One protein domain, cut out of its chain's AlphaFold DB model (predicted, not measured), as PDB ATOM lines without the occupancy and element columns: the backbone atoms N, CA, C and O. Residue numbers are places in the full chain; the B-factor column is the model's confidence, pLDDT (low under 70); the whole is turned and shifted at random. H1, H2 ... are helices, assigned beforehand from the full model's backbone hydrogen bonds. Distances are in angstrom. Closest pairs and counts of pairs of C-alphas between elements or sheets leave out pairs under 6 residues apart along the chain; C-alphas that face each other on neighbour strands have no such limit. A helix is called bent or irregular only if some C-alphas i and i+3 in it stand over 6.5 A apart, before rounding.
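Overview. This is residues 2 to 80 of the 620 residues of an uncharacterized protein of Candidatus Bathyarchaeota archaeon (UniProt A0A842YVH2). Seven helices follow one another in an open, winding string, a wide loose coil drawn out along one long axis, with no core and no two helices touching. H2, the longest helix at 18 residues, kinks near residue 20 and together with H1 makes one end; H4 and H5 lie in the middle of the length, and H6 and H7 make the other end. The printed part has 79 residues, with seven named helices in the order H1 to H7 and no named strand, and its class is all helix. With a radius of gyration of the C-alphas of 17.6 A the whole is only just extended, close to loose, and it spans 51 by 21 by 20 A.

Along the chain. H2 runs from residue 10 to residue 27, 22.0 A from first to last C-alpha, beginning with C-alpha 10 at (215.236, 191.561, 229.999). It has a kink of 76 degrees near residue 20, and it is irregular, with C-alphas 19 and 22 standing 7.8 A apart. Before it comes H1, residues 2 to 5, with C-alpha 2 at (211.060, 176.662, 232.978). After H2 follow H3, residues 29 to 35, 10.1 A long, then H4, residues 40 to 43, and H5, residues 45 to 49. H6, residues 54 to 67, is 20.2 A long from first to last C-alpha; it is irregular, but only just, with C-alphas 63 and 66 standing 6.6 A apart. H7, residues 70 to 78, is 12.2 A long and ends with C-alpha 78 at (185.357, 218.389, 246.608).

Arrangement. H2 is close to H3 but not clearly touching it; their closest C-alphas, those of Val 25 and Val 32, are 7.3 A apart. Their lines stand at a steep tilt of 53 degrees, and they run opposite ways. H1 and H2 are apart, but only just, with 8.3 A between their closest C-alphas. Farther along, H3 and H4 are apart as well. H4 and H5 are close but not clearly touching, with the closest C-alphas, those of Pro 41 and Val 48, at 7.1 A. H5 and H6 are also close but not clearly touching, at 7.9 A between the closest C-alphas, those of Val 49 and Leu 57. H6 and H7 are close but not clearly touching too: the closest C-alphas, those of Leu 65 and Leu 73, are 8.0 A apart. These two run opposite ways at a steep tilt of 38 degrees, only just steep. Among the pairs that stay apart are H2 and H4, H3 and H5, and H5 and H7. Every O i to N i+4 pair is within hydrogen-bond range in H3, H5 and H7, against 12 of 14 in H2 and 8 of 10 in H6. H1 and H4 are too short for such a pair; of their single O i to N i+3 pairs, the one in H4 is within range and the one in H1 is not.

Size, cuts and confidence. The outline is a rod, and the two C-alphas farthest apart, those of Val 3 and Ala 78, are 53.2 A from each other. The printed part runs from residue 2 to residue 80 without a cut, and each of the six links between the helices is tight. Several stretches stand free, among them residues 34 to 40, and residues 66 to 72, of which 70 to 72 belong to H7. The mean pLDDT of the printed part is 92.1; residues 2 to 5, which are H1, are under 70.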
ATOM      1  N   ASN A   2     210.554 176.014 231.748       53.12
ATOM      2  CA  ASN A   2     211.060 176.662 232.978       53.12
ATOM      3  C   ASN A   2     212.559 177.044 233.004       53.12
ATOM      4  O   ASN A   2     212.899 178.116 233.491       53.12
ATOM      5  N   VAL A   3     213.458 176.213 232.460       54.12
ATOM      6  CA  VAL A   3     214.915 176.482 232.455       54.12
ATOM      7  C   VAL A   3     215.299 177.691 231.580       54.12
ATOM      8  O   VAL A   3     216.278 178.373 231.869       54.12
ATOM      9  N   VAL A   4     214.524 177.995 230.532       63.53
ATOM     10  CA  VAL A   4     214.842 179.057 229.557       63.53
ATOM     11  C   VAL A   4     214.474 180.446 230.089       63.53
ATOM     12  O   VAL A   4     215.207 181.408 229.872       63.53
ATOM     13  N   THR A   5     213.371 180.567 230.833       64.81
ATOM     14  CA  THR A   5     212.898 181.853 231.374       64.81
ATOM     15  C   THR A   5     213.844 182.450 232.417       64.81
ATOM     16  O   THR A   5     214.060 183.656 232.399       64.81
ATOM     17  N   HIS A   6     214.477 181.629 233.265       71.38
ATOM     18  CA  HIS A   6     215.401 182.108 234.307       71.38
ATOM     19  C   HIS A   6     216.731 182.682 233.784       71.38
ATOM     20  O   HIS A   6     217.447 183.321 234.550       71.38
ATOM     21  N   LYS A   7     217.074 182.472 232.503       82.31
ATOM     22  CA  LYS A   7     218.278 183.035 231.860       82.31
ATOM     23  C   LYS A   7     217.954 184.007 230.715       82.31
ATOM     24  O   LYS A   7     218.838 184.370 229.944       82.31
ATOM     25  N   CYS A   8     216.693 184.410 230.569       85.25
ATOM     26  CA  CYS A   8     216.276 185.315 229.503       85.25
ATOM     27  C   CYS A   8     216.724 186.754 229.808       85.25
ATOM     28  O   CYS A   8     216.379 187.295 230.859       85.25
ATOM     29  N   ASN A   9     217.457 187.393 228.888       91.56
ATOM     30  CA  ASN A   9     217.766 188.821 228.997       91.56
ATOM     31  C   ASN A   9     216.460 189.643 229.021       91.56
ATOM     32  O   ASN A   9     215.528 189.352 228.266       91.56
ATOM     33  N   GLY A  10     216.407 190.697 229.839       89.06
ATOM     34  CA  GLY A  10     215.236 191.561 229.999       89.06
ATOM     35  C   GLY A  10     214.699 192.117 228.678       89.06
ATOM     36  O   GLY A  10     213.487 192.188 228.501       89.06
ATOM     37  N   ASP A  11     215.564 192.427 227.709       91.81
ATOM     38  CA  ASP A  11     215.137 192.877 226.376       91.81
ATOM     39  C   ASP A  11     214.530 191.768 225.516       91.81
ATOM     40  O   ASP A  11     213.513 191.987 224.858       91.81
ATOM     41  N   ALA A  12     215.073 190.550 225.577       90.56
ATOM     42  CA  ALA A  12     214.470 189.398 224.912       90.56
ATOM     43  C   ALA A  12     213.090 189.076 225.519       90.56
ATOM     44  O   ALA A  12     212.135 188.821 224.782       90.56
ATOM     45  N   ALA A  13     212.951 189.189 226.846       89.94
ATOM     46  CA  ALA A  13     211.668 189.080 227.534       89.94
ATOM     47  C   ALA A  13     210.691 190.199 227.118       89.94
ATOM     48  O   ALA A  13     209.553 189.902 226.758       89.94
ATOM     49  N   ARG A  14     211.132 191.468 227.072       91.94
ATOM     50  CA  ARG A  14     210.326 192.611 226.592       91.94
ATOM     51  C   ARG A  14     209.831 192.404 225.157       91.94
ATOM     52  O   ARG A  14     208.645 192.593 224.890       91.94
ATOM     53  N   VAL A  15     210.695 191.968 224.237       92.75
ATOM     54  CA  VAL A  15     210.325 191.701 222.834       92.75
ATOM     55  C   VAL A  15     209.362 190.512 222.719       92.75
ATOM     56  O   VAL A  15     208.396 190.585 221.957       92.75
ATOM     57  N   ALA A  16     209.568 189.443 223.493       92.50
ATOM     58  CA  ALA A  16     208.657 188.299 223.531       92.50
ATOM     59  C   ALA A  16     207.271 188.683 224.083       92.50
ATOM     60  O   ALA A  16     206.255 188.328 223.486       92.50
ATOM     61  N   ILE A  17     207.213 189.464 225.167       92.81
ATOM     62  CA  ILE A  17     205.962 189.975 225.748       92.81
ATOM     63  C   ILE A  17     205.274 190.956 224.787       92.81
ATOM     64  O   ILE A  17     204.057 190.902 224.638       92.81
ATOM     65  N   SER A  18     206.015 191.793 224.059       93.25
ATOM     66  CA  SER A  18     205.434 192.678 223.039       93.25
ATOM     67  C   SER A  18     204.753 191.891 221.905       93.25
ATOM     68  O   SER A  18     203.619 192.194 221.529       93.25
ATOM     69  N   LYS A  19     205.395 190.823 221.404       94.44
ATOM     70  CA  LYS A  19     204.874 190.004 220.292       94.44
ATOM     71  C   LYS A  19     203.780 189.010 220.702       94.44
ATOM     72  O   LYS A  19     202.808 188.845 219.970       94.44
ATOM     73  N   PHE A  20     203.918 188.349 221.853       95.25
ATOM     74  CA  PHE A  20     203.053 187.231 222.269       95.25
ATOM     75  C   PHE A  20     202.218 187.513 223.528       95.25
ATOM     76  O   PHE A  20     201.292 186.759 223.837       95.25
ATOM     77  N   GLY A  21     202.498 188.606 224.244       93.31
ATOM     78  CA  GLY A  21     201.923 188.913 225.556       93.31
ATOM     79  C   GLY A  21     200.402 189.017 225.572       93.31
ATOM     80  O   GLY A  21     199.795 188.613 226.554       93.31
ATOM     81  N   LYS A  22     199.764 189.457 224.475       94.06
ATOM     82  CA  LYS A  22     198.291 189.458 224.365       94.06
ATOM     83  C   LYS A  22     197.704 188.057 224.562       94.06
ATOM     84  O   LYS A  22     196.802 187.897 225.374       94.06
ATOM     85  N   LYS A  23     198.248 187.045 223.872       95.31
ATOM     86  CA  LYS A  23     197.799 185.653 224.024       95.31
ATOM     87  C   LYS A  23     198.221 185.084 225.377       95.31
ATOM     88  O   LYS A  23     197.404 184.477 226.053       95.31
ATOM     89  N   PHE A  24     199.458 185.332 225.813       94.12
ATOM     90  CA  PHE A  24     199.937 184.864 227.118       94.12
ATOM     91  C   PHE A  24     199.057 185.360 228.281       94.12
ATOM     92  O   PHE A  24     198.624 184.559 229.102       94.12
ATOM     93  N   VAL A  25     198.730 186.657 228.315       94.88
ATOM     94  CA  VAL A  25     197.845 187.247 229.333       94.88
ATOM     95  C   VAL A  25     196.402 186.759 229.181       94.88
ATOM     96  O   VAL A  25     195.720 186.609 230.185       94.88
ATOM     97  N   GLN A  26     195.922 186.473 227.967       94.44
ATOM     98  CA  GLN A  26     194.577 185.924 227.764       94.44
ATOM     99  C   GLN A  26     194.409 184.538 228.408       94.44
ATOM    100  O   GLN A  26     193.408 184.316 229.092       94.44
ATOM    101  N   GLU A  27     195.386 183.642 228.226       96.31
ATOM    102  CA  GLU A  27     195.365 182.294 228.812       96.31
ATOM    103  C   GLU A  27     195.691 182.325 230.321       96.31
ATOM    104  O   GLU A  27     194.931 181.799 231.127       96.31
ATOM    105  N   ALA A  28     196.785 182.992 230.719       94.81
ATOM    106  CA  ALA A  28     197.364 182.936 232.072       94.81
ATOM    107  C   ALA A  28     196.984 184.124 232.986       94.81
ATOM    108  O   ALA A  28     197.720 184.485 233.908       94.81
ATOM    109  N   ARG A  29     195.855 184.796 232.720       93.56
ATOM    110  CA  ARG A  29     195.412 186.000 233.460       93.56
ATOM    111  C   ARG A  29     195.304 185.803 234.972       93.56
ATOM    112  O   ARG A  29     195.606 186.735 235.712       93.56
ATOM    113  N   TRP A  30     194.855 184.639 235.439       95.94
ATOM    114  CA  TRP A  30     194.650 184.397 236.870       95.94
ATOM    115  C   TRP A  30     195.981 184.197 237.589       95.94
ATOM    116  O   TRP A  30     196.210 184.780 238.646       95.94
ATOM    117  N   GLU A  31     196.882 183.452 236.963       95.62
ATOM    118  CA  GLU A  31     198.238 183.179 237.412       95.62
ATOM    119  C   GLU A  31     199.027 184.490 237.474       95.62
ATOM    120  O   GLU A  31     199.561 184.826 238.529       95.62
ATOM    121  N   VAL A  32     199.012 185.290 236.400       92.62
ATOM    122  CA  VAL A  32     199.656 186.615 236.350       92.62
ATOM    123  C   VAL A  32     199.111 187.537 237.444       92.62
ATOM    124  O   VAL A  32     199.896 188.137 238.173       92.62
ATOM    125  N   MET A  33     197.788 187.606 237.626       92.06
ATOM    126  CA  MET A  33     197.185 188.406 238.701       92.06
ATOM    127  C   MET A  33     197.507 187.871 240.108       92.06
ATOM    128  O   MET A  33     197.577 188.664 241.041       92.06
ATOM    129  N   SER A  34     197.727 186.561 240.276       94.56
ATOM    130  CA  SER A  34     198.120 185.957 241.561       94.56
ATOM    131  C   SER A  34     199.575 186.239 241.952       94.56
ATOM    132  O   SER A  34     199.889 186.284 243.138       94.56
ATOM    133  N   GLN A  35     200.451 186.440 240.962       94.00
ATOM    134  CA  GLN A  35     201.877 186.733 241.153       94.00
ATOM    135  C   GLN A  35     202.168 188.243 241.229       94.00
ATOM    136  O   GLN A  35     203.299 188.643 241.511       94.00
ATOM    137  N   LEU A  36     201.171 189.097 240.977       94.38
ATOM    138  CA  LEU A  36     201.327 190.545 241.064       94.38
ATOM    139  C   LEU A  36     201.471 190.987 242.529       94.38
ATOM    140  O   LEU A  36     200.548 190.856 243.334       94.38
ATOM    141  N   SER A  37     202.626 191.569 242.860       95.44
ATOM    142  CA  SER A  37     202.833 192.259 244.138       95.44
ATOM    143  C   SER A  37     201.788 193.372 244.326       95.44
ATOM    144  O   SER A  37     201.506 194.081 243.356       95.44
ATOM    145  N   PRO A  38     201.267 193.615 245.547       88.62
ATOM    146  CA  PRO A  38     200.335 194.714 245.820       88.62
ATOM    147  C   PRO A  38     200.822 196.114 245.405       88.62
ATOM    148  O   PRO A  38     199.993 197.003 245.235       88.62
ATOM    149  N   ALA A  39     202.134 196.309 245.223       93.62
ATOM    150  CA  ALA A  39     202.718 197.561 244.730       93.62
ATOM    151  C   ALA A  39     202.634 197.729 243.196       93.62
ATOM    152  O   ALA A  39     202.508 198.849 242.707       93.62
ATOM    153  N   ALA A  40     202.638 196.642 242.417       92.06
ATOM    154  CA  ALA A  40     202.671 196.720 240.951       92.06
ATOM    155  C   ALA A  40     201.433 197.419 240.330       92.06
ATOM    156  O   ALA A  40     201.606 198.216 239.406       92.06
ATOM    157  N   PRO A  41     200.193 197.239 240.842       91.31
ATOM    158  CA  PRO A  41     199.045 198.045 240.419       91.31
ATOM    159  C   PRO A  41     199.185 199.551 240.685       91.31
ATOM    160  O   PRO A  41     198.525 200.331 240.006       91.31
ATOM    161  N   GLN A  42     200.010 199.963 241.656       90.12
ATOM    162  CA  GLN A  42     200.246 201.370 241.985       90.12
ATOM    163  C   GLN A  42     201.262 202.002 241.022       90.12
ATOM    164  O   GLN A  42     201.018 203.085 240.501       90.12
ATOM    165  N   GLU A  43     202.353 201.299 240.699       93.56
ATOM    166  CA  GLU A  43     203.297 201.717 239.647       93.56
ATOM    167  C   GLU A  43     202.608 201.840 238.275       93.56
ATOM    168  O   GLU A  43     202.920 202.727 237.480       93.56
ATOM    169  N   MET A  44     201.625 200.974 238.012       94.00
ATOM    170  CA  MET A  44     200.851 200.948 236.770       94.00
ATOM    171  C   MET A  44     199.541 201.757 236.815       94.00
ATOM    172  O   MET A  44     198.787 201.688 235.841       94.00
ATOM    173  N   GLU A  45     199.253 202.517 237.885       94.00
ATOM    174  CA  GLU A  45     197.914 203.059 238.209       94.00
ATOM    175  C   GLU A  45     197.191 203.665 236.998       94.00
ATOM    176  O   GLU A  45     196.097 203.221 236.651       94.00
ATOM    177  N   LYS A  46     197.834 204.606 236.290       94.31
ATOM    178  CA  LYS A  46     197.268 205.256 235.093       94.31
ATOM    179  C   LYS A  46     196.869 204.237 234.020       94.31
ATOM    180  O   LYS A  46     195.719 204.184 233.614       94.31
ATOM    181  N   THR A  47     197.786 203.339 233.647       95.06
ATOM    182  CA  THR A  47     197.535 202.321 232.606       95.06
ATOM    183  C   THR A  47     196.474 201.296 233.018       95.06
ATOM    184  O   THR A  47     195.833 200.707 232.147       95.06
ATOM    185  N   VAL A  48     196.297 201.058 234.322       94.62
ATOM    186  CA  VAL A  48     195.233 200.195 234.854       94.62
ATOM    187  C   VAL A  48     193.883 200.908 234.797       94.62
ATOM    188  O   VAL A  48     192.917 200.300 234.346       94.62
ATOM    189  N   VAL A  49     193.809 202.183 235.192       95.25
ATOM    190  CA  VAL A  49     192.580 202.992 235.126       95.25
ATOM    191  C   VAL A  49     192.142 203.210 233.675       95.25
ATOM    192  O   VAL A  49     191.007 202.887 233.344       95.25
ATOM    193  N   ASP A  50     193.053 203.629 232.789       96.25
ATOM    194  CA  ASP A  50     192.788 203.912 231.365       96.25
ATOM    195  C   ASP A  50     192.303 202.686 230.561       96.25
ATOM    196  O   ASP A  50     191.817 202.820 229.437       96.25
ATOM    197  N   LYS A  51     192.479 201.468 231.098       95.81
ATOM    198  CA  LYS A  51     192.104 200.194 230.453       95.81
ATOM    199  C   LYS A  51     191.087 199.374 231.244       95.81
ATOM    200  O   LYS A  51     190.681 198.308 230.778       95.81
ATOM    201  N   ALA A  52     190.685 199.826 232.428       96.31
ATOM    202  CA  ALA A  52     189.628 199.179 233.187       96.31
ATOM    203  C   ALA A  52     188.272 199.497 232.532       96.31
ATOM    204  O   ALA A  52     187.998 200.661 232.252       96.31
ATOM    205  N   PRO A  53     187.391 198.507 232.299       97.00
ATOM    206  CA  PRO A  53     186.025 198.800 231.889       97.00
ATOM    207  C   PRO A  53     185.273 199.486 233.037       97.00
ATOM    208  O   PRO A  53     185.486 199.143 234.203       97.00
ATOM    209  N   ASP A  54     184.336 200.379 232.712       96.00
ATOM    210  CA  ASP A  54     183.540 201.135 233.696       96.00
ATOM    211  C   ASP A  54     182.919 200.232 234.772       96.00
ATOM    212  O   ASP A  54     182.940 200.554 235.955       96.00
ATOM    213  N   THR A  55     182.459 199.036 234.394       97.12
ATOM    214  CA  THR A  55     181.871 198.047 235.313       97.12
ATOM    215  C   THR A  55     182.845 197.521 236.375       97.12
ATOM    216  O   THR A  55     182.417 197.131 237.464       97.12
ATOM    217  N   LEU A  56     184.154 197.518 236.098       96.50
ATOM    218  CA  LEU A  56     185.199 197.194 237.073       96.50
ATOM    219  C   LEU A  56     185.498 198.394 237.980       96.50
ATOM    220  O   LEU A  56     185.704 198.200 239.180       96.50
ATOM    221  N   LEU A  57     185.484 199.613 237.433       96.31
ATOM    222  CA  LEU A  57     185.658 200.854 238.193       96.31
ATOM    223  C   LEU A  57     184.482 201.077 239.160       96.31
ATOM    224  O   LEU A  57     184.709 201.296 240.349       96.31
ATOM    225  N   ASP A  58     183.242 200.892 238.706       96.31
ATOM    226  CA  ASP A  58     182.029 200.907 239.531       96.31
ATOM    227  C   ASP A  58     182.087 199.856 240.647       96.31
ATOM    228  O   ASP A  58     181.794 200.155 241.806       96.31
ATOM    229  N   LEU A  59     182.515 198.624 240.340       97.44
ATOM    230  CA  LEU A  59     182.665 197.565 241.343       97.44
ATOM    231  C   LEU A  59     183.779 197.882 242.357       97.44
ATOM    232  O   LEU A  59     183.654 197.553 243.540       97.44
ATOM    233  N   ALA A  60     184.863 198.529 241.921       95.75
ATOM    234  CA  ALA A  60     185.924 199.006 242.799       95.75
ATOM    235  C   ALA A  60     185.418 200.132 243.715       95.75
ATOM    236  O   ALA A  60     185.610 200.052 244.928       95.75
ATOM    237  N   ILE A  61     184.699 201.122 243.175       95.00
ATOM    238  CA  ILE A  61     184.058 202.204 243.937       95.00
ATOM    239  C   ILE A  61     183.055 201.626 244.944       95.00
ATOM    240  O   ILE A  61     183.145 201.933 246.132       95.00
ATOM    241  N   GLN A  62     182.170 200.717 244.524       96.00
ATOM    242  CA  GLN A  62     181.184 200.062 245.392       96.00
ATOM    243  C   GLN A  62     181.840 199.305 246.560       96.00
ATOM    244  O   GLN A  62     181.327 199.336 247.680       96.00
ATOM    245  N   LYS A  63     182.989 198.650 246.333       96.94
ATOM    246  CA  LYS A  63     183.771 197.994 247.395       96.94
ATOM    247  C   LYS A  63     184.527 198.986 248.284       96.94
ATOM    248  O   LYS A  63     184.646 198.738 249.482       96.94
ATOM    249  N   ARG A  64     185.037 200.088 247.722       95.75
ATOM    250  CA  ARG A  64     185.888 201.068 248.419       95.75
ATOM    251  C   ARG A  64     185.071 202.042 249.275       95.75
ATOM    252  O   ARG A  64     185.483 202.322 250.399       95.75
ATOM    253  N   LEU A  65     183.901 202.493 248.809       95.62
ATOM    254  CA  LEU A  65     182.987 203.406 249.519       95.62
ATOM    255  C   LEU A  65     182.748 203.040 251.001       95.62
ATOM    256  O   LEU A  65     183.024 203.887 251.846       95.62
ATOM    257  N   PRO A  66     182.339 201.807 251.370       96.25
ATOM    258  CA  PRO A  66     182.124 201.431 252.773       96.25
ATOM    259  C   PRO A  66     183.413 201.286 253.608       96.25
ATOM    260  O   PRO A  66     183.327 200.968 254.793       96.25
ATOM    261  N   THR A  67     184.597 201.481 253.016       95.94
ATOM    262  CA  THR A  67     185.902 201.447 253.711       95.94
ATOM    263  C   THR A  67     186.607 202.806 253.778       95.94
ATOM    264  O   THR A  67     187.549 202.963 254.554       95.94
ATOM    265  N   ILE A  68     186.172 203.798 252.992       95.81
ATOM    266  CA  ILE A  68     186.742 205.150 253.014       95.81
ATOM    267  C   ILE A  68     186.225 205.896 254.255       95.81
ATOM    268  O   ILE A  68     185.035 205.867 254.565       95.81
ATOM    269  N   ARG A  69     187.116 206.597 254.970       94.44
ATOM    270  CA  ARG A  69     186.731 207.475 256.091       94.44
ATOM    271  C   ARG A  69     185.998 208.728 255.567       94.44
ATOM    272  O   ARG A  69     186.422 209.256 254.542       94.44
ATOM    273  N   PRO A  70     184.985 209.272 256.274       94.81
ATOM    274  CA  PRO A  70     184.182 210.393 255.771       94.81
ATOM    275  C   PRO A  70     184.970 211.633 255.315       94.81
ATOM    276  O   PRO A  70     184.685 212.127 254.232       94.81
ATOM    277  N   ARG A  71     185.988 212.094 256.071       93.88
ATOM    278  CA  ARG A  71     186.834 213.251 255.683       93.88
ATOM    279  C   ARG A  71     187.523 213.025 254.311       93.88
ATOM    280  O   ARG A  71     187.220 213.775 253.388       93.88
ATOM    281  N   PRO A  72     188.316 211.951 254.092       95.25
ATOM    282  CA  PRO A  72     188.826 211.598 252.762       95.25
ATOM    283  C   PRO A  72     187.777 211.438 251.653       95.25
ATOM    284  O   PRO A  72     188.081 211.759 250.508       95.25
ATOM    285  N   LEU A  73     186.564 210.945 251.947       95.25
ATOM    286  CA  LEU A  73     185.504 210.864 250.933       95.25
ATOM    287  C   LEU A  73     185.046 212.262 250.500       95.25
ATOM    288  O   LEU A  73     184.983 212.521 249.302       95.25
ATOM    289  N   LEU A  74     184.792 213.156 251.461       94.88
ATOM    290  CA  LEU A  74     184.444 214.556 251.198       94.88
ATOM    291  C   LEU A  74     185.540 215.243 250.375       94.88
ATOM    292  O   LEU A  74     185.258 215.802 249.321       94.88
ATOM    293  N   ASN A  75     186.799 215.082 250.786       96.12
ATOM    294  CA  ASN A  75     187.957 215.663 250.108       96.12
ATOM    295  C   ASN A  75     188.134 215.143 248.670       96.12
ATOM    296  O   ASN A  75     188.623 215.882 247.820       96.12
ATOM    297  N   MET A  76     187.750 213.895 248.370       95.19
ATOM    298  CA  MET A  76     187.739 213.379 246.993       95.19
ATOM    299  C   MET A  76     186.563 213.920 246.170       95.19
ATOM    300  O   MET A  76     186.736 214.149 244.977       95.19
ATOM    301  N   LEU A  77     185.393 214.139 246.779       96.06
ATOM    302  CA  LEU A  77     184.240 214.732 246.095       96.06
ATOM    303  C   LEU A  77     184.489 216.209 245.764       96.06
ATOM    304  O   LEU A  77     184.371 216.578 244.597       96.06
ATOM    305  N   ALA A  78     184.947 216.991 246.746       96.81
ATOM    306  CA  ALA A  78     185.357 218.389 246.608       96.81
ATOM    307  C   ALA A  78     186.430 218.578 245.520       96.81
ATOM    308  O   ALA A  78     186.247 219.356 244.592       96.81
ATOM    309  N   LYS A  79     187.504 217.771 245.544       95.75
ATOM    310  CA  LYS A  79     188.553 217.769 244.499       95.75
ATOM    311  C   LYS A  79     188.080 217.329 243.109       95.75
ATOM    312  O   LYS A  79     188.849 217.443 242.160       95.75
ATOM    313  N   SER A  80     186.875 216.775 242.993       95.69
ATOM    314  CA  SER A  80     186.279 216.397 241.709       95.69
ATOM    315  C   SER A  80     185.198 217.372 241.231       95.69
ATOM    316  O   SER A  80     184.717 217.204 240.114       95.69
TER     317      SER A  80